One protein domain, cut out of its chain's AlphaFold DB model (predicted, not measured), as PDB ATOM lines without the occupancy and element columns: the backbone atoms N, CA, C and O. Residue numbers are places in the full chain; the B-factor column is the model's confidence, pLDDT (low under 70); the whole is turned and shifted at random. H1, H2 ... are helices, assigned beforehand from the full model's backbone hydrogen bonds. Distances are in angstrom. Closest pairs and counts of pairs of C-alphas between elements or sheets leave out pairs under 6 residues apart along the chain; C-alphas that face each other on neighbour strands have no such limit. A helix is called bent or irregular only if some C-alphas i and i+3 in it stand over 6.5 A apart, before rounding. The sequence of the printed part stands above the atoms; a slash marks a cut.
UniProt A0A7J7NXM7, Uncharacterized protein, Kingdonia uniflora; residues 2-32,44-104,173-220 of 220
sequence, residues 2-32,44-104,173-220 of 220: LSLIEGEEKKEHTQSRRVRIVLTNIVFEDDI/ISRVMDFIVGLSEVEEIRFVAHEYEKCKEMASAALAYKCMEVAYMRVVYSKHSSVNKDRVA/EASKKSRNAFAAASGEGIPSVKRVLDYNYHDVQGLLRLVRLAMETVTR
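AT A GLANCE: This is residues 2 to 32, 44 to 104 and 173 to 220 of the 220 residues of an uncharacterized protein of Kingdonia uniflora (UniProt A0A7J7NXM7). Look for a bundle of nearly aligned helices with H3a in its middle: the long helix H2 packs on it, H1 packs on H2, and the shorter helices H4, H5 and H6 cover other sides of H3a. Two thin arms stick out at opposite ends and make the length: residues 2 to 8 of H1, and residues 95 to 104, where H3 turns off into H3b. You have 140 printed residues with six named helices, H1 to H6 in chain order, and no named strand; the class is all helix. The whole is compact, with a radius of gyration of the C-alphas of 16.7 A, and spans 66 by 29 by 27 A.

HOW THE PARTS SIT: Begin with H1, residues 2 to 32, H2, residues 44 to 69, H3a, residues 73 to 93, and H6, residues 204 to 218: they form an up and down bundle of four, each running against the one before it. H1 touches H2 with residues 15 to 26 alone, closest at the C-alphas of Val 19 and Val 63, 5.5 A apart, at a shallow tilt of 20 degrees. H2 and H3a form a helical hairpin; the C-alphas of Ala 64 and Ala 76 come closest, at 4.7 A. H3a touches H6, closest at the C-alphas of Leu 78 and Val 211, 6.7 A apart, with a shallow tilt of 9 degrees, opposite ways. H4, residues 173 to 184, touches H3a, closest at the C-alphas of Ala 77 and Ser 178, 4.1 A apart. H5, residues 190 to 197, forms hairpins with H4 and with H6; the C-alphas of Ser 192 and Ala 214 come within 5.0 A. H3b, residues 96 to 104, touches no helix. Every O i to N i+4 pair is within hydrogen-bond range in H3a, H4, H5 and H6, against 23 of 27 in H1, 21 of 22 in H2 and 4 of 5 in H3b.

IN THESE COORDINATES: Find C-alpha 2 at (74.581, -41.112, -10.692); from there H1 runs 46.8 A to C-alpha 32, irregular, but only just, with C-alphas 27 and 30 6.6 A apart. H2 follows over 37.8 A. H3, residues 73 to 104, was assigned as one helix by its hydrogen bonds but is bent, with C-alphas 93 and 96 7.3 A apart; H3a, 30.3 A long, and H3b stand at a steep tilt of 60 degrees. H4 has 12 residues, H5 has 8, and H6 runs 20.6 A to C-alpha 218 at (51.840, -50.053, 3.725).

THE WHOLE: The C-alphas of Leu 2 and Ala 104, the two farthest apart, are 66.1 A from each other. Residues 33 to 43 and 105 to 172 are cut out, with C-alpha gaps of 17.1 A and 28.8 A. Of the links printed whole, none is long. Confidence is low, under 70, at residues 2 to 32, 44 to 56, 95 to 104 and 219 to 220.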
ATOM      1  N   LEU A   2      74.872 -40.722 -12.088       42.34
ATOM      2  CA  LEU A   2      74.581 -41.112 -10.692       42.34
ATOM      3  C   LEU A   2      74.122 -39.945  -9.787       42.34
ATOM      4  O   LEU A   2      73.162 -40.096  -9.045       42.34
ATOM      5  N   SER A   3      74.705 -38.752  -9.939       40.84
ATOM      6  CA  SER A   3      74.325 -37.556  -9.164       40.84
ATOM      7  C   SER A   3      72.966 -36.938  -9.526       40.84
ATOM      8  O   SER A   3      72.419 -36.178  -8.731       40.84
ATOM      9  N   LEU A   4      72.412 -37.234 -10.711       40.62
ATOM     10  CA  LEU A   4      71.048 -36.816 -11.067       40.62
ATOM     11  C   LEU A   4      70.009 -37.778 -10.484       40.62
ATOM     12  O   LEU A   4      68.961 -37.327 -10.039       40.62
ATOM     13  N   ILE A   5      70.327 -39.076 -10.443       43.25
ATOM     14  CA  ILE A   5      69.432 -40.120  -9.928       43.25
ATOM     15  C   ILE A   5      69.264 -39.971  -8.409       43.25
ATOM     16  O   ILE A   5      68.136 -39.914  -7.936       43.25
ATOM     17  N   GLU A   6      70.349 -39.753  -7.653       43.59
ATOM     18  CA  GLU A   6      70.267 -39.493  -6.198       43.59
ATOM     19  C   GLU A   6      69.503 -38.198  -5.851       43.59
ATOM     20  O   GLU A   6      68.910 -38.070  -4.775       43.59
ATOM     21  N   GLY A   7      69.528 -37.208  -6.751       41.38
ATOM     22  CA  GLY A   7      68.811 -35.942  -6.591       41.38
ATOM     23  C   GLY A   7      67.306 -36.059  -6.844       41.38
ATOM     24  O   GLY A   7      66.525 -35.369  -6.183       41.38
ATOM     25  N   GLU A   8      66.898 -36.933  -7.768       44.72
ATOM     26  CA  GLU A   8      65.489 -37.270  -7.994       44.72
ATOM     27  C   GLU A   8      64.942 -38.139  -6.860       44.72
ATOM     28  O   GLU A   8      63.907 -37.793  -6.297       44.72
ATOM     29  N   GLU A   9      65.693 -39.146  -6.408       48.28
ATOM     30  CA  GLU A   9      65.277 -40.058  -5.330       48.28
ATOM     31  C   GLU A   9      65.043 -39.319  -3.996       48.28
ATOM     32  O   GLU A   9      64.061 -39.551  -3.288       48.28
ATOM     33  N   LYS A  10      65.891 -38.332  -3.658       50.12
ATOM     34  CA  LYS A  10      65.691 -37.480  -2.468       50.12
ATOM     35  C   LYS A  10      64.489 -36.542  -2.584       50.12
ATOM     36  O   LYS A  10      63.848 -36.245  -1.568       50.12
ATOM     37  N   LYS A  11      64.192 -36.038  -3.787       53.91
ATOM     38  CA  LYS A  11      63.011 -35.195  -4.035       53.91
ATOM     39  C   LYS A  11      61.735 -36.022  -3.976       53.91
ATOM     40  O   LYS A  11      60.782 -35.582  -3.340       53.91
ATOM     41  N   GLU A  12      61.748 -37.212  -4.560       53.19
ATOM     42  CA  GLU A  12      60.647 -38.173  -4.549       53.19
ATOM     43  C   GLU A  12      60.325 -38.621  -3.119       53.19
ATOM     44  O   GLU A  12      59.183 -38.503  -2.680       53.19
ATOM     45  N   HIS A  13      61.343 -38.953  -2.315       53.66
ATOM     46  CA  HIS A  13      61.159 -39.301  -0.899       53.66
ATOM     47  C   HIS A  13      60.610 -38.141  -0.057       53.66
ATOM     48  O   HIS A  13      59.836 -38.334   0.881       53.66
ATOM     49  N   THR A  14      60.989 -36.904  -0.384       53.03
ATOM     50  CA  THR A  14      60.486 -35.706   0.308       53.03
ATOM     51  C   THR A  14      59.049 -35.382  -0.103       53.03
ATOM     52  O   THR A  14      58.248 -35.002   0.751       53.03
ATOM     53  N   GLN A  15      58.694 -35.556  -1.378       53.56
ATOM     54  CA  GLN A  15      57.327 -35.354  -1.859       53.56
ATOM     55  C   GLN A  15      56.386 -36.445  -1.355       53.56
ATOM     56  O   GLN A  15      55.347 -36.109  -0.793       53.56
ATOM     57  N   SER A  16      56.793 -37.715  -1.407       56.62
ATOM     58  CA  SER A  16      56.067 -38.831  -0.788       56.62
ATOM     59  C   SER A  16      55.782 -38.565   0.697       56.62
ATOM     60  O   SER A  16      54.650 -38.715   1.156       56.62
ATOM     61  N   ARG A  17      56.762 -38.050   1.455       60.03
ATOM     62  CA  ARG A  17      56.557 -37.669   2.865       60.03
ATOM     63  C   ARG A  17      55.548 -36.534   3.051       60.03
ATOM     64  O   ARG A  17      54.743 -36.601   3.975       60.03
ATOM     65  N   ARG A  18      55.568 -35.503   2.200       57.16
ATOM     66  CA  ARG A  18      54.596 -34.391   2.267       57.16
ATOM     67  C   ARG A  18      53.188 -34.871   1.931       57.16
ATOM     68  O   ARG A  18      52.256 -34.559   2.658       57.16
ATOM     69  N   VAL A  19      53.060 -35.690   0.896       55.12
ATOM     70  CA  VAL A  19      51.803 -36.308   0.453       55.12
ATOM     71  C   VAL A  19      51.236 -37.241   1.528       55.12
ATOM     72  O   VAL A  19      50.038 -37.228   1.796       55.12
ATOM     73  N   ARG A  20      52.110 -37.972   2.230       59.31
ATOM     74  CA  ARG A  20      51.749 -38.815   3.377       59.31
ATOM     75  C   ARG A  20      51.194 -38.010   4.549       59.31
ATOM     76  O   ARG A  20      50.190 -38.419   5.123       59.31
ATOM     77  N   ILE A  21      51.796 -36.865   4.878       55.38
ATOM     78  CA  ILE A  21      51.274 -35.956   5.916       55.38
ATOM     79  C   ILE A  21      49.890 -35.431   5.522       55.38
ATOM     80  O   ILE A  21      48.992 -35.399   6.358       55.38
ATOM     81  N   VAL A  22      49.699 -35.088   4.247       55.25
ATOM     82  CA  VAL A  22      48.417 -34.593   3.737       55.25
ATOM     83  C   VAL A  22      47.320 -35.659   3.846       55.25
ATOM     84  O   VAL A  22      46.278 -35.379   4.425       55.25
ATOM     85  N   LEU A  23      47.559 -36.903   3.403       60.53
ATOM     86  CA  LEU A  23      46.548 -37.968   3.524       60.53
ATOM     87  C   LEU A  23      46.213 -38.287   4.986       60.53
ATOM     88  O   LEU A  23      45.063 -38.559   5.312       60.53
ATOM     89  N   THR A  24      47.222 -38.224   5.857       56.78
ATOM     90  CA  THR A  24      47.043 -38.377   7.303       56.78
ATOM     91  C   THR A  24      46.081 -37.292   7.802       56.78
ATOM     92  O   THR A  24      45.043 -37.622   8.360       56.78
ATOM     93  N   ASN A  25      46.343 -36.017   7.499       54.69
ATOM     94  CA  ASN A  25      45.518 -34.891   7.949       54.69
ATOM     95  C   ASN A  25      44.089 -34.895   7.377       54.69
ATOM     96  O   ASN A  25      43.151 -34.685   8.141       54.69
ATOM     97  N   ILE A  26      43.906 -35.211   6.088       58.75
ATOM     98  CA  ILE A  26      42.571 -35.303   5.463       58.75
ATOM     99  C   ILE A  26      41.715 -36.375   6.155       58.75
ATOM    100  O   ILE A  26      40.537 -36.169   6.413       58.75
ATOM    101  N   VAL A  27      42.309 -37.520   6.510       55.38
ATOM    102  CA  VAL A  27      41.608 -38.627   7.189       55.38
ATOM    103  C   VAL A  27      41.336 -38.325   8.678       55.38
ATOM    104  O   VAL A  27      40.572 -39.053   9.321       55.38
ATOM    105  N   PHE A  28      41.952 -37.287   9.259       51.97
ATOM    106  CA  PHE A  28      41.795 -36.904  10.670       51.97
ATOM    107  C   PHE A  28      40.811 -35.748  10.914       51.97
ATOM    108  O   PHE A  28      40.259 -35.691  12.012       51.97
ATOM    109  N   GLU A  29      40.537 -34.867   9.945       50.50
ATOM    110  CA  GLU A  29      39.609 -33.738  10.169       50.50
ATOM    111  C   GLU A  29      38.124 -34.144  10.286       50.50
ATOM    112  O   GLU A  29      37.357 -33.432  10.936       50.50
ATOM    113  N   ASP A  30      37.718 -35.326   9.801       49.88
ATOM    114  CA  ASP A  30      36.346 -35.845   9.985       49.88
ATOM    115  C   ASP A  30      36.000 -36.122  11.475       49.88
ATOM    116  O   ASP A  30      34.829 -36.076  11.848       49.88
ATOM    117  N   ASP A  31      36.983 -36.351  12.366       45.59
ATOM    118  CA  ASP A  31      36.724 -36.571  13.808       45.59
ATOM    119  C   ASP A  31      36.255 -35.279  14.534       45.59
ATOM    120  O   ASP A  31      35.790 -35.340  15.675       45.59
ATOM    121  N   ILE A  32      36.349 -34.099  13.899       41.47
ATOM    122  CA  ILE A  32      36.013 -32.799  14.516       41.47
ATOM    123  C   ILE A  32      34.584 -32.328  14.177       41.47
ATOM    124  O   ILE A  32      34.008 -31.544  14.934       41.47
ATOM    125  N   ILE A  44      21.917 -25.871   5.841       40.81
ATOM    126  CA  ILE A  44      23.243 -25.263   6.023       40.81
ATOM    127  C   ILE A  44      24.264 -26.349   6.353       40.81
ATOM    128  O   ILE A  44      25.317 -26.364   5.725       40.81
ATOM    129  N   SER A  45      23.922 -27.312   7.218       45.12
ATOM    130  CA  SER A  45      24.787 -28.468   7.488       45.12
ATOM    131  C   SER A  45      25.035 -29.294   6.227       45.12
ATOM    132  O   SER A  45      26.176 -29.590   5.919       45.12
ATOM    133  N   ARG A  46      24.014 -29.552   5.393       50.78
ATOM    134  CA  ARG A  46      24.203 -30.261   4.110       50.78
ATOM    135  C   ARG A  46      25.067 -29.493   3.110       50.78
ATOM    136  O   ARG A  46      25.764 -30.110   2.311       50.78
ATOM    137  N   VAL A  47      24.984 -28.162   3.104       40.44
ATOM    138  CA  VAL A  47      25.816 -27.307   2.245       40.44
ATOM    139  C   VAL A  47      27.245 -27.233   2.778       40.44
ATOM    140  O   VAL A  47      28.167 -27.288   1.974       40.44
ATOM    141  N   MET A  48      27.445 -27.176   4.096       45.44
ATOM    142  CA  MET A  48      28.769 -27.279   4.714       45.44
ATOM    143  C   MET A  48      29.390 -28.656   4.470       45.44
ATOM    144  O   MET A  48      30.496 -28.701   3.951       45.44
ATOM    145  N   ASP A  49      28.663 -29.754   4.684       54.03
ATOM    146  CA  ASP A  49      29.109 -31.121   4.369       54.03
ATOM    147  C   ASP A  49      29.468 -31.280   2.885       54.03
ATOM    148  O   ASP A  49      30.425 -31.966   2.527       54.03
ATOM    149  N   PHE A  50      28.710 -30.633   1.995       50.22
ATOM    150  CA  PHE A  50      28.987 -30.622   0.561       50.22
ATOM    151  C   PHE A  50      30.230 -29.792   0.211       50.22
ATOM    152  O   PHE A  50      31.030 -30.226  -0.611       50.22
ATOM    153  N   ILE A  51      30.409 -28.614   0.814       43.41
ATOM    154  CA  ILE A  51      31.571 -27.743   0.574       43.41
ATOM    155  C   ILE A  51      32.847 -28.384   1.129       43.41
ATOM    156  O   ILE A  51      33.839 -28.444   0.408       43.41
ATOM    157  N   VAL A  52      32.794 -28.906   2.356       52.47
ATOM    158  CA  VAL A  52      33.897 -29.621   3.013       52.47
ATOM    159  C   VAL A  52      34.254 -30.879   2.218       52.47
ATOM    160  O   VAL A  52      35.403 -31.044   1.812       52.47
ATOM    161  N   GLY A  53      33.254 -31.685   1.841       59.03
ATOM    162  CA  GLY A  53      33.472 -32.870   1.012       59.03
ATOM    163  C   GLY A  53      34.060 -32.558  -0.371       59.03
ATOM    164  O   GLY A  53      34.842 -33.344  -0.894       59.03
ATOM    165  N   LEU A  54      33.743 -31.407  -0.979       58.25
ATOM    166  CA  LEU A  54      34.348 -30.993  -2.251       58.25
ATOM    167  C   LEU A  54      35.789 -30.485  -2.104       58.25
ATOM    168  O   LEU A  54      36.601 -30.753  -2.990       58.25
ATOM    169  N   SER A  55      36.123 -29.767  -1.024       60.78
ATOM    170  CA  SER A  55      37.511 -29.359  -0.762       60.78
ATOM    171  C   SER A  55      38.415 -30.559  -0.490       60.78
ATOM    172  O   SER A  55      39.526 -30.615  -1.016       60.78
ATOM    173  N   GLU A  56      37.908 -31.559   0.232       66.19
ATOM    174  CA  GLU A  56      38.619 -32.813   0.486       66.19
ATOM    175  C   GLU A  56      38.892 -33.578  -0.814       66.19
ATOM    176  O   GLU A  56      39.985 -34.102  -1.010       66.19
ATOM    177  N   VAL A  57      37.941 -33.610  -1.755       75.00
ATOM    178  CA  VAL A  57      38.093 -34.344  -3.023       75.00
ATOM    179  C   VAL A  57      39.290 -33.865  -3.846       75.00
ATOM    180  O   VAL A  57      40.006 -34.697  -4.406       75.00
ATOM    181  N   GLU A  58      39.521 -32.555  -3.950       78.94
ATOM    182  CA  GLU A  58      40.645 -32.033  -4.740       78.94
ATOM    183  C   GLU A  58      41.995 -32.275  -4.057       78.94
ATOM    184  O   GLU A  58      42.982 -32.587  -4.732       78.94
ATOM    185  N   GLU A  59      42.040 -32.229  -2.725       76.38
ATOM    186  CA  GLU A  59      43.247 -32.564  -1.971       76.38
ATOM    187  C   GLU A  59      43.561 -34.066  -2.062       76.38
ATOM    188  O   GLU A  59      44.683 -34.452  -2.396       76.38
ATOM    189  N   ILE A  60      42.549 -34.928  -1.903       80.69
ATOM    190  CA  ILE A  60      42.677 -36.379  -2.087       80.69
ATOM    191  C   ILE A  60      43.112 -36.702  -3.521       80.69
ATOM    192  O   ILE A  60      43.971 -37.562  -3.721       80.69
ATOM    193  N   ARG A  61      42.558 -36.013  -4.531       86.44
ATOM    194  CA  ARG A  61      42.956 -36.179  -5.938       86.44
ATOM    195  C   ARG A  61      44.436 -35.876  -6.124       86.44
ATOM    196  O   ARG A  61      45.134 -36.664  -6.765       86.44
ATOM    197  N   PHE A  62      44.902 -34.741  -5.603       85.44
ATOM    198  CA  PHE A  62      46.309 -34.360  -5.681       85.44
ATOM    199  C   PHE A  62      47.190 -35.433  -5.034       85.44
ATOM    200  O   PHE A  62      48.117 -35.930  -5.670       85.44
ATOM    201  N   VAL A  63      46.847 -35.863  -3.818       82.06
ATOM    202  CA  VAL A  63      47.588 -36.896  -3.087       82.06
ATOM    203  C   VAL A  63      47.637 -38.219  -3.848       82.06
ATOM    204  O   VAL A  63      48.714 -38.788  -4.025       82.06
ATOM    205  N   ALA A  64      46.493 -38.710  -4.328       87.75
ATOM    206  CA  ALA A  64      46.422 -39.959  -5.078       87.75
ATOM    207  C   ALA A  64      47.331 -39.920  -6.313       87.75
ATOM    208  O   ALA A  64      48.041 -40.883  -6.602       87.75
ATOM    209  N   HIS A  65      47.354 -38.781  -7.004       90.19
ATOM    210  CA  HIS A  65      48.185 -38.598  -8.181       90.19
ATOM    211  C   HIS A  65      49.683 -38.530  -7.849       90.19
ATOM    212  O   HIS A  65      50.506 -39.073  -8.585       90.19
ATOM    213  N   GLU A  66      50.058 -37.912  -6.732       84.50
ATOM    214  CA  GLU A  66      51.452 -37.911  -6.288       84.50
ATOM    215  C   GLU A  66      51.925 -39.317  -5.877       84.50
ATOM    216  O   GLU A  66      53.047 -39.697  -6.215       84.50
ATOM    217  N   TYR A  67      51.072 -40.136  -5.250       84.75
ATOM    218  CA  TYR A  67      51.397 -41.543  -4.988       84.75
ATOM    219  C   TYR A  67      51.591 -42.354  -6.275       84.75
ATOM    220  O   TYR A  67      52.513 -43.166  -6.347       84.75
ATOM    221  N   GLU A  68      50.783 -42.118  -7.315       89.25
ATOM    222  CA  GLU A  68      50.986 -42.751  -8.628       89.25
ATOM    223  C   GLU A  68      52.339 -42.374  -9.244       89.25
ATOM    224  O   GLU A  68      53.022 -43.241  -9.804       89.25
ATOM    225  N   LYS A  69      52.735 -41.098  -9.137       89.06
ATOM    226  CA  LYS A  69      54.042 -40.621  -9.615       89.06
ATOM    227  C   LYS A  69      55.185 -41.305  -8.877       89.06
ATOM    228  O   LYS A  69      56.091 -41.793  -9.544       89.06
ATOM    229  N   CYS A  70      55.075 -41.423  -7.552       83.69
ATOM    230  CA  CYS A  70      56.069 -42.078  -6.692       83.69
ATOM    231  C   CYS A  70      56.008 -43.617  -6.729       83.69
ATOM    232  O   CYS A  70      56.669 -44.288  -5.942       83.69
ATOM    233  N   LYS A  71      55.153 -44.202  -7.581       88.50
ATOM    234  CA  LYS A  71      54.910 -45.653  -7.667       88.50
ATOM    235  C   LYS A  71      54.441 -46.313  -6.362       88.50
ATOM    236  O   LYS A  71      54.451 -47.539  -6.254       88.50
ATOM    237  N   GLU A  72      53.910 -45.539  -5.421       87.00
ATOM    238  CA  GLU A  72      53.302 -46.032  -4.183       87.00
ATOM    239  C   GLU A  72      51.855 -46.484  -4.437       87.00
ATOM    240  O   GLU A  72      50.883 -45.900  -3.957       87.00
ATOM    241  N   MET A  73      51.699 -47.538  -5.239       93.25
ATOM    242  CA  MET A  73      50.405 -47.973  -5.779       93.25
ATOM    243  C   MET A  73      49.395 -48.402  -4.700       93.25
ATOM    244  O   MET A  73      48.197 -48.167  -4.850       93.25
ATOM    245  N   ALA A  74      49.861 -48.971  -3.584       90.12
ATOM    246  CA  ALA A  74      49.010 -49.302  -2.438       90.12
ATOM    247  C   ALA A  74      48.426 -48.038  -1.773       90.12
ATOM    248  O   ALA A  74      47.226 -47.978  -1.505       90.12
ATOM    249  N   SER A  75      49.249 -47.004  -1.579       87.00
ATOM    250  CA  SER A  75      48.825 -45.701  -1.050       87.00
ATOM    251  C   SER A  75      47.891 -44.974  -2.024       87.00
ATOM    252  O   SER A  75      46.859 -44.443  -1.612       87.00
ATOM    253  N   ALA A  76      48.190 -45.016  -3.328       90.81
ATOM    254  CA  ALA A  76      47.320 -44.473  -4.371       90.81
ATOM    255  C   ALA A  76      45.942 -45.155  -4.376       90.81
ATOM    256  O   ALA A  76      44.917 -44.482  -4.479       90.81
ATOM    257  N   ALA A  77      45.898 -46.483  -4.212       92.69
ATOM    258  CA  ALA A  77      44.649 -47.235  -4.137       92.69
ATOM    259  C   ALA A  77      43.771 -46.788  -2.959       92.69
ATOM    260  O   ALA A  77      42.564 -46.604  -3.141       92.69
ATOM    261  N   LEU A  78      44.375 -46.573  -1.783       88.94
ATOM    262  CA  LEU A  78      43.689 -46.056  -0.596       88.94
ATOM    263  C   LEU A  78      43.175 -44.627  -0.818       88.94
ATOM    264  O   LEU A  78      42.003 -44.360  -0.563       88.94
ATOM    265  N   ALA A  79      43.999 -43.730  -1.366       87.62
ATOM    266  CA  ALA A  79      43.594 -42.352  -1.639       87.62
ATOM    267  C   ALA A  79      42.426 -42.283  -2.643       87.62
ATOM    268  O   ALA A  79      41.416 -41.630  -2.384       87.62
ATOM    269  N   TYR A  80      42.486 -43.034  -3.747       92.12
ATOM    270  CA  TYR A  80      41.371 -43.106  -4.696       92.12
ATOM    271  C   TYR A  80      40.111 -43.751  -4.102       92.12
ATOM    272  O   TYR A  80      39.003 -43.393  -4.502       92.12
ATOM    273  N   LYS A  81      40.248 -44.662  -3.130       90.44
ATOM    274  CA  LYS A  81      39.103 -45.213  -2.395       90.44
ATOM    275  C   LYS A  81      38.445 -44.154  -1.506       90.44
ATOM    276  O   LYS A  81      37.221 -44.049  -1.498       90.44
ATOM    277  N   CYS A  82      39.232 -43.324  -0.819       85.62
ATOM    278  CA  CYS A  82      38.704 -42.177  -0.074       85.62
ATOM    279  C   CYS A  82      37.995 -41.178  -1.004       85.62
ATOM    280  O   CYS A  82      36.906 -40.709  -0.686       85.62
ATOM    281  N   MET A  83      38.550 -40.926  -2.193       87.50
ATOM    282  CA  MET A  83      37.938 -40.064  -3.212       87.50
ATOM    283  C   MET A  83      36.592 -40.607  -3.722       87.50
ATOM    284  O   MET A  83      35.644 -39.841  -3.876       87.50
ATOM    285  N   GLU A  84      36.482 -41.923  -3.963       88.62
ATOM    286  CA  GLU A  84      35.206 -42.584  -4.289       88.62
ATOM    287  C   GLU A  84      34.161 -42.297  -3.205       88.62
ATOM    288  O   GLU A  84      33.042 -41.889  -3.517       88.62
ATOM    289  N   VAL A  85      34.528 -42.477  -1.935       83.19
ATOM    290  CA  VAL A  85      33.612 -42.294  -0.801       83.19
ATOM    291  C   VAL A  85      33.208 -40.833  -0.628       83.19
ATOM    292  O   VAL A  85      32.026 -40.565  -0.414       83.19
ATOM    293  N   ALA A  86      34.132 -39.890  -0.808       80.88
ATOM    294  CA  ALA A  86      33.828 -38.464  -0.774       80.88
ATOM    295  C   ALA A  86      32.812 -38.072  -1.868       80.88
ATOM    296  O   ALA A  86      31.802 -37.426  -1.575       80.88
ATOM    297  N   TYR A  87      32.979 -38.560  -3.106       84.12
ATOM    298  CA  TYR A  87      31.961 -38.363  -4.146       84.12
ATOM    299  C   TYR A  87      30.637 -39.058  -3.822       84.12
ATOM    300  O   TYR A  87      29.574 -38.486  -4.059       84.12
ATOM    301  N   MET A  88      30.662 -40.265  -3.252       82.25
ATOM    302  CA  MET A  88      29.429 -40.946  -2.852       82.25
ATOM    303  C   MET A  88      28.676 -40.168  -1.762       82.25
ATOM    304  O   MET A  88      27.455 -40.058  -1.854       82.25
ATOM    305  N   ARG A  89      29.358 -39.541  -0.790       77.38
ATOM    306  CA  ARG A  89      28.720 -38.637   0.195       77.38
ATOM    307  C   ARG A  89      27.994 -37.480  -0.500       77.38
ATOM    308  O   ARG A  89      26.833 -37.191  -0.194       77.38
ATOM    309  N   VAL A  90      28.637 -36.873  -1.499       76.88
ATOM    310  CA  VAL A  90      28.032 -35.823  -2.331       76.88
ATOM    311  C   VAL A  90      26.787 -36.336  -3.066       76.88
ATOM    312  O   VAL A  90      25.741 -35.688  -3.038       76.88
ATOM    313  N   VAL A  91      26.858 -37.517  -3.679       80.44
ATOM    314  CA  VAL A  91      25.732 -38.146  -4.390       80.44
ATOM    315  C   VAL A  91      24.563 -38.429  -3.436       80.44
ATOM    316  O   VAL A  91      23.421 -38.063  -3.730       80.44
ATOM    317  N   TYR A  92      24.826 -39.024  -2.270       74.25
ATOM    318  CA  TYR A  92      23.786 -39.387  -1.305       74.25
ATOM    319  C   TYR A  92      23.100 -38.176  -0.672       74.25
ATOM    320  O   TYR A  92      21.877 -38.193  -0.509       74.25
ATOM    321  N   SER A  93      23.830 -37.090  -0.403       71.06
ATOM    322  CA  SER A  93      23.223 -35.850   0.109       71.06
ATOM    323  C   SER A  93      22.208 -35.238  -0.874       71.06
ATOM    324  O   SER A  93      21.194 -34.666  -0.458       71.06
ATOM    325  N   LYS A  94      22.417 -35.438  -2.185       70.81
ATOM    326  CA  LYS A  94      21.546 -34.972  -3.280       70.81
ATOM    327  C   LYS A  94      20.409 -35.944  -3.629       70.81
ATOM    328  O   LYS A  94      19.472 -35.566  -4.330       70.81
ATOM    329  N   HIS A  95      20.429 -37.181  -3.132       65.12
ATOM    330  CA  HIS A  95      19.509 -38.238  -3.576       65.12
ATOM    331  C   HIS A  95      18.019 -37.913  -3.326       65.12
ATOM    332  O   HIS A  95      17.159 -38.210  -4.157       65.12
ATOM    333  N   SER A  96      17.693 -37.233  -2.217       55.25
ATOM    334  CA  SER A  96      16.298 -36.876  -1.890       55.25
ATOM    335  C   SER A  96      15.692 -35.789  -2.793       55.25
ATOM    336  O   SER A  96      14.471 -35.752  -2.965       55.25
ATOM    337  N   SER A  97      16.517 -34.911  -3.376       55.22
ATOM    338  CA  SER A  97      16.068 -33.854  -4.291       55.22
ATOM    339  C   SER A  97      16.000 -34.356  -5.733       55.22
ATOM    340  O   SER A  97      15.031 -34.069  -6.429       55.22
ATOM    341  N   VAL A  98      16.944 -35.206  -6.148       55.66
ATOM    342  CA  VAL A  98      16.976 -35.790  -7.499       55.66
ATOM    343  C   VAL A  98      15.820 -36.768  -7.742       55.66
ATOM    344  O   VAL A  98      15.271 -36.786  -8.840       55.66
ATOM    345  N   ASN A  99      15.377 -37.535  -6.736       55.84
ATOM    346  CA  ASN A  99      14.217 -38.423  -6.898       55.84
ATOM    347  C   ASN A  99      12.920 -37.647  -7.209       55.84
ATOM    348  O   ASN A  99      12.090 -38.106  -7.986       55.84
ATOM    349  N   LYS A 100      12.765 -36.436  -6.659       54.47
ATOM    350  CA  LYS A 100      11.616 -35.560  -6.953       54.47
ATOM    351  C   LYS A 100      11.700 -34.975  -8.364       54.47
ATOM    352  O   LYS A 100      10.683 -34.882  -9.043       54.47
ATOM    353  N   ASP A 101      12.907 -34.649  -8.818       54.31
ATOM    354  CA  ASP A 101      13.145 -34.089 -10.152       54.31
ATOM    355  C   ASP A 101      13.009 -35.141 -11.265       54.31
ATOM    356  O   ASP A 101      12.503 -34.823 -12.337       54.31
ATOM    357  N   ARG A 102      13.401 -36.401 -11.012       53.22
ATOM    358  CA  ARG A 102      13.165 -37.528 -11.935       53.22
ATOM    359  C   ARG A 102      11.676 -37.775 -12.142       53.22
ATOM    360  O   ARG A 102      11.237 -37.861 -13.282       53.22
ATOM    361  N   VAL A 103      10.904 -37.800 -11.055       53.31
ATOM    362  CA  VAL A 103       9.443 -37.931 -11.121       53.31
ATOM    363  C   VAL A 103       8.821 -36.717 -11.825       53.31
ATOM    364  O   VAL A 103       7.922 -36.883 -12.636       53.31
ATOM    365  N   ALA A 104       9.329 -35.500 -11.607       51.38
ATOM    366  CA  ALA A 104       8.848 -34.308 -12.312       51.38
ATOM    367  C   ALA A 104       9.179 -34.293 -13.822       51.38
ATOM    368  O   ALA A 104       8.464 -33.644 -14.584       51.38
ATOM    369  N   GLU A 173      34.870 -43.292 -11.637       95.94
ATOM    370  CA  GLU A 173      36.247 -43.113 -12.098       95.94
ATOM    371  C   GLU A 173      37.250 -43.259 -10.946       95.94
ATOM    372  O   GLU A 173      38.253 -43.958 -11.099       95.94
ATOM    373  N   ALA A 174      36.967 -42.694  -9.767       92.88
ATOM    374  CA  ALA A 174      37.792 -42.900  -8.574       92.88
ATOM    375  C   ALA A 174      37.848 -44.388  -8.169       92.88
ATOM    376  O   ALA A 174      38.930 -44.934  -7.952       92.88
ATOM    377  N   SER A 175      36.708 -45.085  -8.186       95.25
ATOM    378  CA  SER A 175      36.612 -46.528  -7.916       95.25
ATOM    379  C   SER A 175      37.442 -47.371  -8.894       95.25
ATOM    380  O   SER A 175      38.136 -48.320  -8.514       95.25
ATOM    381  N   LYS A 176      37.404 -47.023 -10.185       97.81
ATOM    382  CA  LYS A 176      38.206 -47.672 -11.230       97.81
ATOM    383  C   LYS A 176      39.697 -47.434 -11.009       97.81
ATOM    384  O   LYS A 176      40.477 -48.382 -11.071       97.81
ATOM    385  N   LYS A 177      40.093 -46.193 -10.715       97.12
ATOM    386  CA  LYS A 177      41.488 -45.847 -10.421       97.12
ATOM    387  C   LYS A 177      42.008 -46.557  -9.175       97.12
ATOM    388  O   LYS A 177      43.097 -47.117  -9.231       97.12
ATOM    389  N   SER A 178      41.209 -46.635  -8.110       95.12
ATOM    390  CA  SER A 178      41.553 -47.382  -6.895       95.12
ATOM    391  C   SER A 178      41.856 -48.852  -7.200       95.12
ATOM    392  O   SER A 178      42.908 -49.363  -6.819       95.12
ATOM    393  N   ARG A 179      40.990 -49.517  -7.978       97.12
ATOM    394  CA  ARG A 179      41.198 -50.916  -8.390       97.12
ATOM    395  C   ARG A 179      42.414 -51.103  -9.292       97.12
ATOM    396  O   ARG A 179      43.144 -52.074  -9.114       97.12
ATOM    397  N   ASN A 180      42.649 -50.189 -10.229       98.00
ATOM    398  CA  ASN A 180      43.820 -50.247 -11.106       98.00
ATOM    399  C   ASN A 180      45.124 -50.073 -10.318       98.00
ATOM    400  O   ASN A 180      46.065 -50.837 -10.522       98.00
ATOM    401  N   ALA A 181      45.166 -49.108  -9.394       95.50
ATOM    402  CA  ALA A 181      46.301 -48.904  -8.504       95.50
ATOM    403  C   ALA A 181      46.522 -50.135  -7.612       95.50
ATOM    404  O   ALA A 181      47.639 -50.627  -7.514       95.50
ATOM    405  N   PHE A 182      45.458 -50.714  -7.050       96.69
ATOM    406  CA  PHE A 182      45.558 -51.945  -6.264       96.69
ATOM    407  C   PHE A 182      46.090 -53.131  -7.079       96.69
ATOM    408  O   PHE A 182      46.937 -53.872  -6.592       96.69
ATOM    409  N   ALA A 183      45.648 -53.296  -8.328       97.38
ATOM    410  CA  ALA A 183      46.149 -54.350  -9.211       97.38
ATOM    411  C   ALA A 183      47.643 -54.185  -9.550       97.38
ATOM    412  O   ALA A 183      48.328 -55.175  -9.797       97.38
ATOM    413  N   ALA A 184      48.143 -52.947  -9.554       96.38
ATOM    414  CA  ALA A 184      49.556 -52.626  -9.739       96.38
ATOM    415  C   ALA A 184      50.358 -52.623  -8.423       96.38
ATOM    416  O   ALA A 184      51.579 -52.462  -8.450       96.38
ATOM    417  N   ALA A 185      49.695 -52.766  -7.273       93.75
ATOM    418  CA  ALA A 185      50.337 -52.734  -5.971       93.75
ATOM    419  C   ALA A 185      51.023 -54.067  -5.656       93.75
ATOM    420  O   ALA A 185      50.510 -55.152  -5.926       93.75
ATOM    421  N   SER A 186      52.198 -53.975  -5.044       89.31
ATOM    422  CA  SER A 186      52.969 -55.116  -4.557       89.31
ATOM    423  C   SER A 186      53.648 -54.740  -3.240       89.31
ATOM    424  O   SER A 186      53.823 -53.554  -2.962       89.31
ATOM    425  N   GLY A 187      53.997 -55.736  -2.424       84.94
ATOM    426  CA  GLY A 187      54.644 -55.533  -1.124       84.94
ATOM    427  C   GLY A 187      53.772 -55.919   0.073       84.94
ATOM    428  O   GLY A 187      52.783 -56.646  -0.059       84.94
ATOM    429  N   GLU A 188      54.172 -55.466   1.260       81.31
ATOM    430  CA  GLU A 188      53.429 -55.688   2.504       81.31
ATOM    431  C   GLU A 188      52.130 -54.855   2.542       81.31
ATOM    432  O   GLU A 188      51.946 -53.895   1.798       81.31
ATOM    433  N   GLY A 189      51.161 -55.261   3.366       84.88
ATOM    434  CA  GLY A 189      49.908 -54.511   3.547       84.88
ATOM    435  C   GLY A 189      48.828 -54.716   2.472       84.88
ATOM    436  O   GLY A 189      47.689 -54.300   2.684       84.88
ATOM    437  N   ILE A 190      49.102 -55.434   1.374       93.94
ATOM    438  CA  ILE A 190      48.110 -55.741   0.317       93.94
ATOM    439  C   ILE A 190      46.805 -56.363   0.860       93.94
ATOM    440  O   ILE A 190      45.730 -55.914   0.452       93.94
ATOM    441  N   PRO A 191      46.820 -57.326   1.810       95.12
ATOM    442  CA  PRO A 191      45.583 -57.845   2.399       95.12
ATOM    443  C   PRO A 191      44.765 -56.778   3.147       95.12
ATOM    444  O   PRO A 191      43.533 -56.809   3.104       95.12
ATOM    445  N   SER A 192      45.430 -55.826   3.810       91.19
ATOM    446  CA  SER A 192      44.781 -54.706   4.505       91.19
ATOM    447  C   SER A 192      44.151 -53.735   3.509       91.19
ATOM    448  O   SER A 192      42.992 -53.363   3.672       91.19
ATOM    449  N   VAL A 193      44.870 -53.389   2.436       92.56
ATOM    450  CA  VAL A 193      44.353 -52.532   1.357       92.56
ATOM    451  C   VAL A 193      43.148 -53.184   0.680       92.56
ATOM    452  O   VAL A 193      42.118 -52.539   0.501       92.56
ATOM    453  N   LYS A 194      43.214 -54.489   0.387       95.81
ATOM    454  CA  LYS A 194      42.079 -55.237  -0.172       95.81
ATOM    455  C   LYS A 194      40.840 -55.142   0.721       95.81
ATOM    456  O   LYS A 194      39.746 -54.908   0.219       95.81
ATOM    457  N   ARG A 195      41.013 -55.267   2.043       95.06
ATOM    458  CA  ARG A 195      39.915 -55.130   3.013       95.06
ATOM    459  C   ARG A 195      39.260 -53.748   2.950       95.06
ATOM    460  O   ARG A 195      38.043 -53.672   3.047       95.06
ATOM    461  N   VAL A 196      40.045 -52.682   2.782       89.69
ATOM    462  CA  VAL A 196      39.528 -51.312   2.607       89.69
ATOM    463  C   VAL A 196      38.727 -51.190   1.308       89.69
ATOM    464  O   VAL A 196      37.644 -50.610   1.301       89.69
ATOM    465  N   LEU A 197      39.232 -51.748   0.206       93.62
ATOM    466  CA  LEU A 197      38.570 -51.685  -1.101       93.62
ATOM    467  C   LEU A 197      37.240 -52.449  -1.127       93.62
ATOM    468  O   LEU A 197      36.274 -51.951  -1.708       93.62
ATOM    469  N   ASP A 198      37.200 -53.614  -0.475       94.31
ATOM    470  CA  ASP A 198      36.011 -54.461  -0.328       94.31
ATOM    471  C   ASP A 198      34.999 -53.877   0.688       94.31
ATOM    472  O   ASP A 198      33.867 -54.358   0.784       94.31
ATOM    473  N   TYR A 199      35.383 -52.849   1.458       88.56
ATOM    474  CA  TYR A 199      34.527 -52.252   2.480       88.56
ATOM    475  C   TYR A 199      33.411 -51.400   1.871       88.56
ATOM    476  O   TYR A 199      33.589 -50.670   0.888       88.56
ATOM    477  N   ASN A 200      32.239 -51.478   2.495       80.38
ATOM    478  CA  ASN A 200      31.068 -50.732   2.073       80.38
ATOM    479  C   ASN A 200      31.159 -49.265   2.537       80.38
ATOM    480  O   ASN A 200      31.442 -48.984   3.696       80.38
ATOM    481  N   TYR A 201      30.851 -48.327   1.643       74.25
ATOM    482  CA  TYR A 201      30.853 -46.884   1.897       74.25
ATOM    483  C   TYR A 201      29.715 -46.384   2.814       74.25
ATOM    484  O   TYR A 201      29.694 -45.201   3.139       74.25
ATOM    485  N   HIS A 202      28.763 -47.234   3.225       76.81
ATOM    486  CA  HIS A 202      27.688 -46.838   4.152       76.81
ATOM    487  C   HIS A 202      28.210 -46.525   5.567       76.81
ATOM    488  O   HIS A 202      27.601 -45.726   6.274       76.81
ATOM    489  N   ASP A 203      29.325 -47.138   5.974       79.25
ATOM    490  CA  ASP A 203      29.986 -46.883   7.256       79.25
ATOM    491  C   ASP A 203      31.318 -46.153   7.023       79.25
ATOM    492  O   ASP A 203      32.390 -46.756   6.937       79.25
ATOM    493  N   VAL A 204      31.237 -44.829   6.880       75.25
ATOM    494  CA  VAL A 204      32.407 -43.979   6.608       75.25
ATOM    495  C   VAL A 204      33.419 -44.052   7.755       75.25
ATOM    496  O   VAL A 204      34.614 -44.176   7.503       75.25
ATOM    497  N   GLN A 205      32.970 -44.074   9.014       72.69
ATOM    498  CA  GLN A 205      33.873 -44.154  10.168       72.69
ATOM    499  C   GLN A 205      34.628 -45.488  10.224       72.69
ATOM    500  O   GLN A 205      35.838 -45.510  10.470       72.69
ATOM    501  N   GLY A 206      33.943 -46.606   9.971       76.75
ATOM    502  CA  GLY A 206      34.586 -47.916   9.863       76.75
ATOM    503  C   GLY A 206      35.597 -47.972   8.719       76.75
ATOM    504  O   GLY A 206      36.703 -48.486   8.906       76.75
ATOM    505  N   LEU A 207      35.272 -47.365   7.573       80.81
ATOM    506  CA  LEU A 207      36.200 -47.250   6.450       80.81
ATOM    507  C   LEU A 207      37.449 -46.446   6.829       80.81
ATOM    508  O   LEU A 207      38.557 -46.922   6.591       80.81
ATOM    509  N   LEU A 208      37.300 -45.270   7.449       76.31
ATOM    510  CA  LEU A 208      38.432 -44.423   7.848       76.31
ATOM    511  C   LEU A 208      39.366 -45.155   8.820       76.31
ATOM    512  O   LEU A 208      40.586 -45.115   8.661       76.31
ATOM    513  N   ARG A 209      38.816 -45.908   9.781       81.19
ATOM    514  CA  ARG A 209      39.614 -46.754  10.687       81.19
ATOM    515  C   ARG A 209      40.405 -47.820   9.930       81.19
ATOM    516  O   ARG A 209      41.576 -48.046  10.236       81.19
ATOM    517  N   LEU A 210      39.789 -48.463   8.938       82.94
ATOM    518  CA  LEU A 210      40.471 -49.450   8.102       82.94
ATOM    519  C   LEU A 210      41.548 -48.816   7.216       82.94
ATOM    520  O   LEU A 210      42.611 -49.413   7.063       82.94
ATOM    521  N   VAL A 211      41.305 -47.620   6.671       83.19
ATOM    522  CA  VAL A 211      42.293 -46.854   5.895       83.19
ATOM    523  C   VAL A 211      43.511 -46.536   6.759       83.19
ATOM    524  O   VAL A 211      44.628 -46.814   6.329       83.19
ATOM    525  N   ARG A 212      43.311 -46.038   7.989       80.06
ATOM    526  CA  ARG A 212      44.399 -45.752   8.945       80.06
ATOM    527  C   ARG A 212      45.258 -46.996   9.195       80.06
ATOM    528  O   ARG A 212      46.468 -46.962   8.986       80.06
ATOM    529  N   LEU A 213      44.620 -48.119   9.533       83.38
ATOM    530  CA  LEU A 213      45.322 -49.384   9.765       83.38
ATOM    531  C   LEU A 213      46.070 -49.873   8.512       83.38
ATOM    532  O   LEU A 213      47.195 -50.358   8.600       83.38
ATOM    533  N   ALA A 214      45.456 -49.757   7.333       84.38
ATOM    534  CA  ALA A 214      46.093 -50.156   6.085       84.38
ATOM    535  C   ALA A 214      47.316 -49.282   5.772       84.38
ATOM    536  O   ALA A 214      48.356 -49.822   5.398       84.38
ATOM    537  N   MET A 215      47.233 -47.967   5.986       81.81
ATOM    538  CA  MET A 215      48.362 -47.054   5.803       81.81
ATOM    539  C   MET A 215      49.543 -47.414   6.704       81.81
ATOM    540  O   MET A 215      50.663 -47.506   6.211       81.81
ATOM    541  N   GLU A 216      49.308 -47.700   7.986       80.19
ATOM    542  CA  GLU A 216      50.372 -48.146   8.898       80.19
ATOM    543  C   GLU A 216      51.100 -49.379   8.350       80.19
ATOM    544  O   GLU A 216      52.327 -49.436   8.382       80.19
ATOM    545  N   THR A 217      50.362 -50.330   7.766       83.06
ATOM    546  CA  THR A 217      50.958 -51.542   7.181       83.06
ATOM    547  C   THR A 217      51.669 -51.322   5.849       83.06
ATOM    548  O   THR A 217      52.630 -52.025   5.572       83.06
ATOM    549  N   VAL A 218      51.218 -50.373   5.025       81.19
ATOM    550  CA  VAL A 218      51.840 -50.053   3.725       81.19
ATOM    551  C   VAL A 218      53.111 -49.214   3.903       81.19
ATOM    552  O   VAL A 218      53.986 -49.217   3.045       81.19
ATOM    553  N   THR A 219      53.215 -48.480   5.012       67.94
ATOM    554  CA  THR A 219      54.356 -47.594   5.301       67.94
ATOM    555  C   THR A 219      55.495 -48.247   6.082       67.94
ATOM    556  O   THR A 219      56.515 -47.585   6.297       67.94
ATOM    557  N   ARG A 220      55.315 -49.494   6.525       55.88
ATOM    558  CA  ARG A 220      56.302 -50.251   7.297       55.88
ATOM    559  C   ARG A 220      57.213 -51.057   6.380       55.88
ATOM    560  O   ARG A 220      58.413 -51.129   6.720       55.88
TER     561      ARG A 220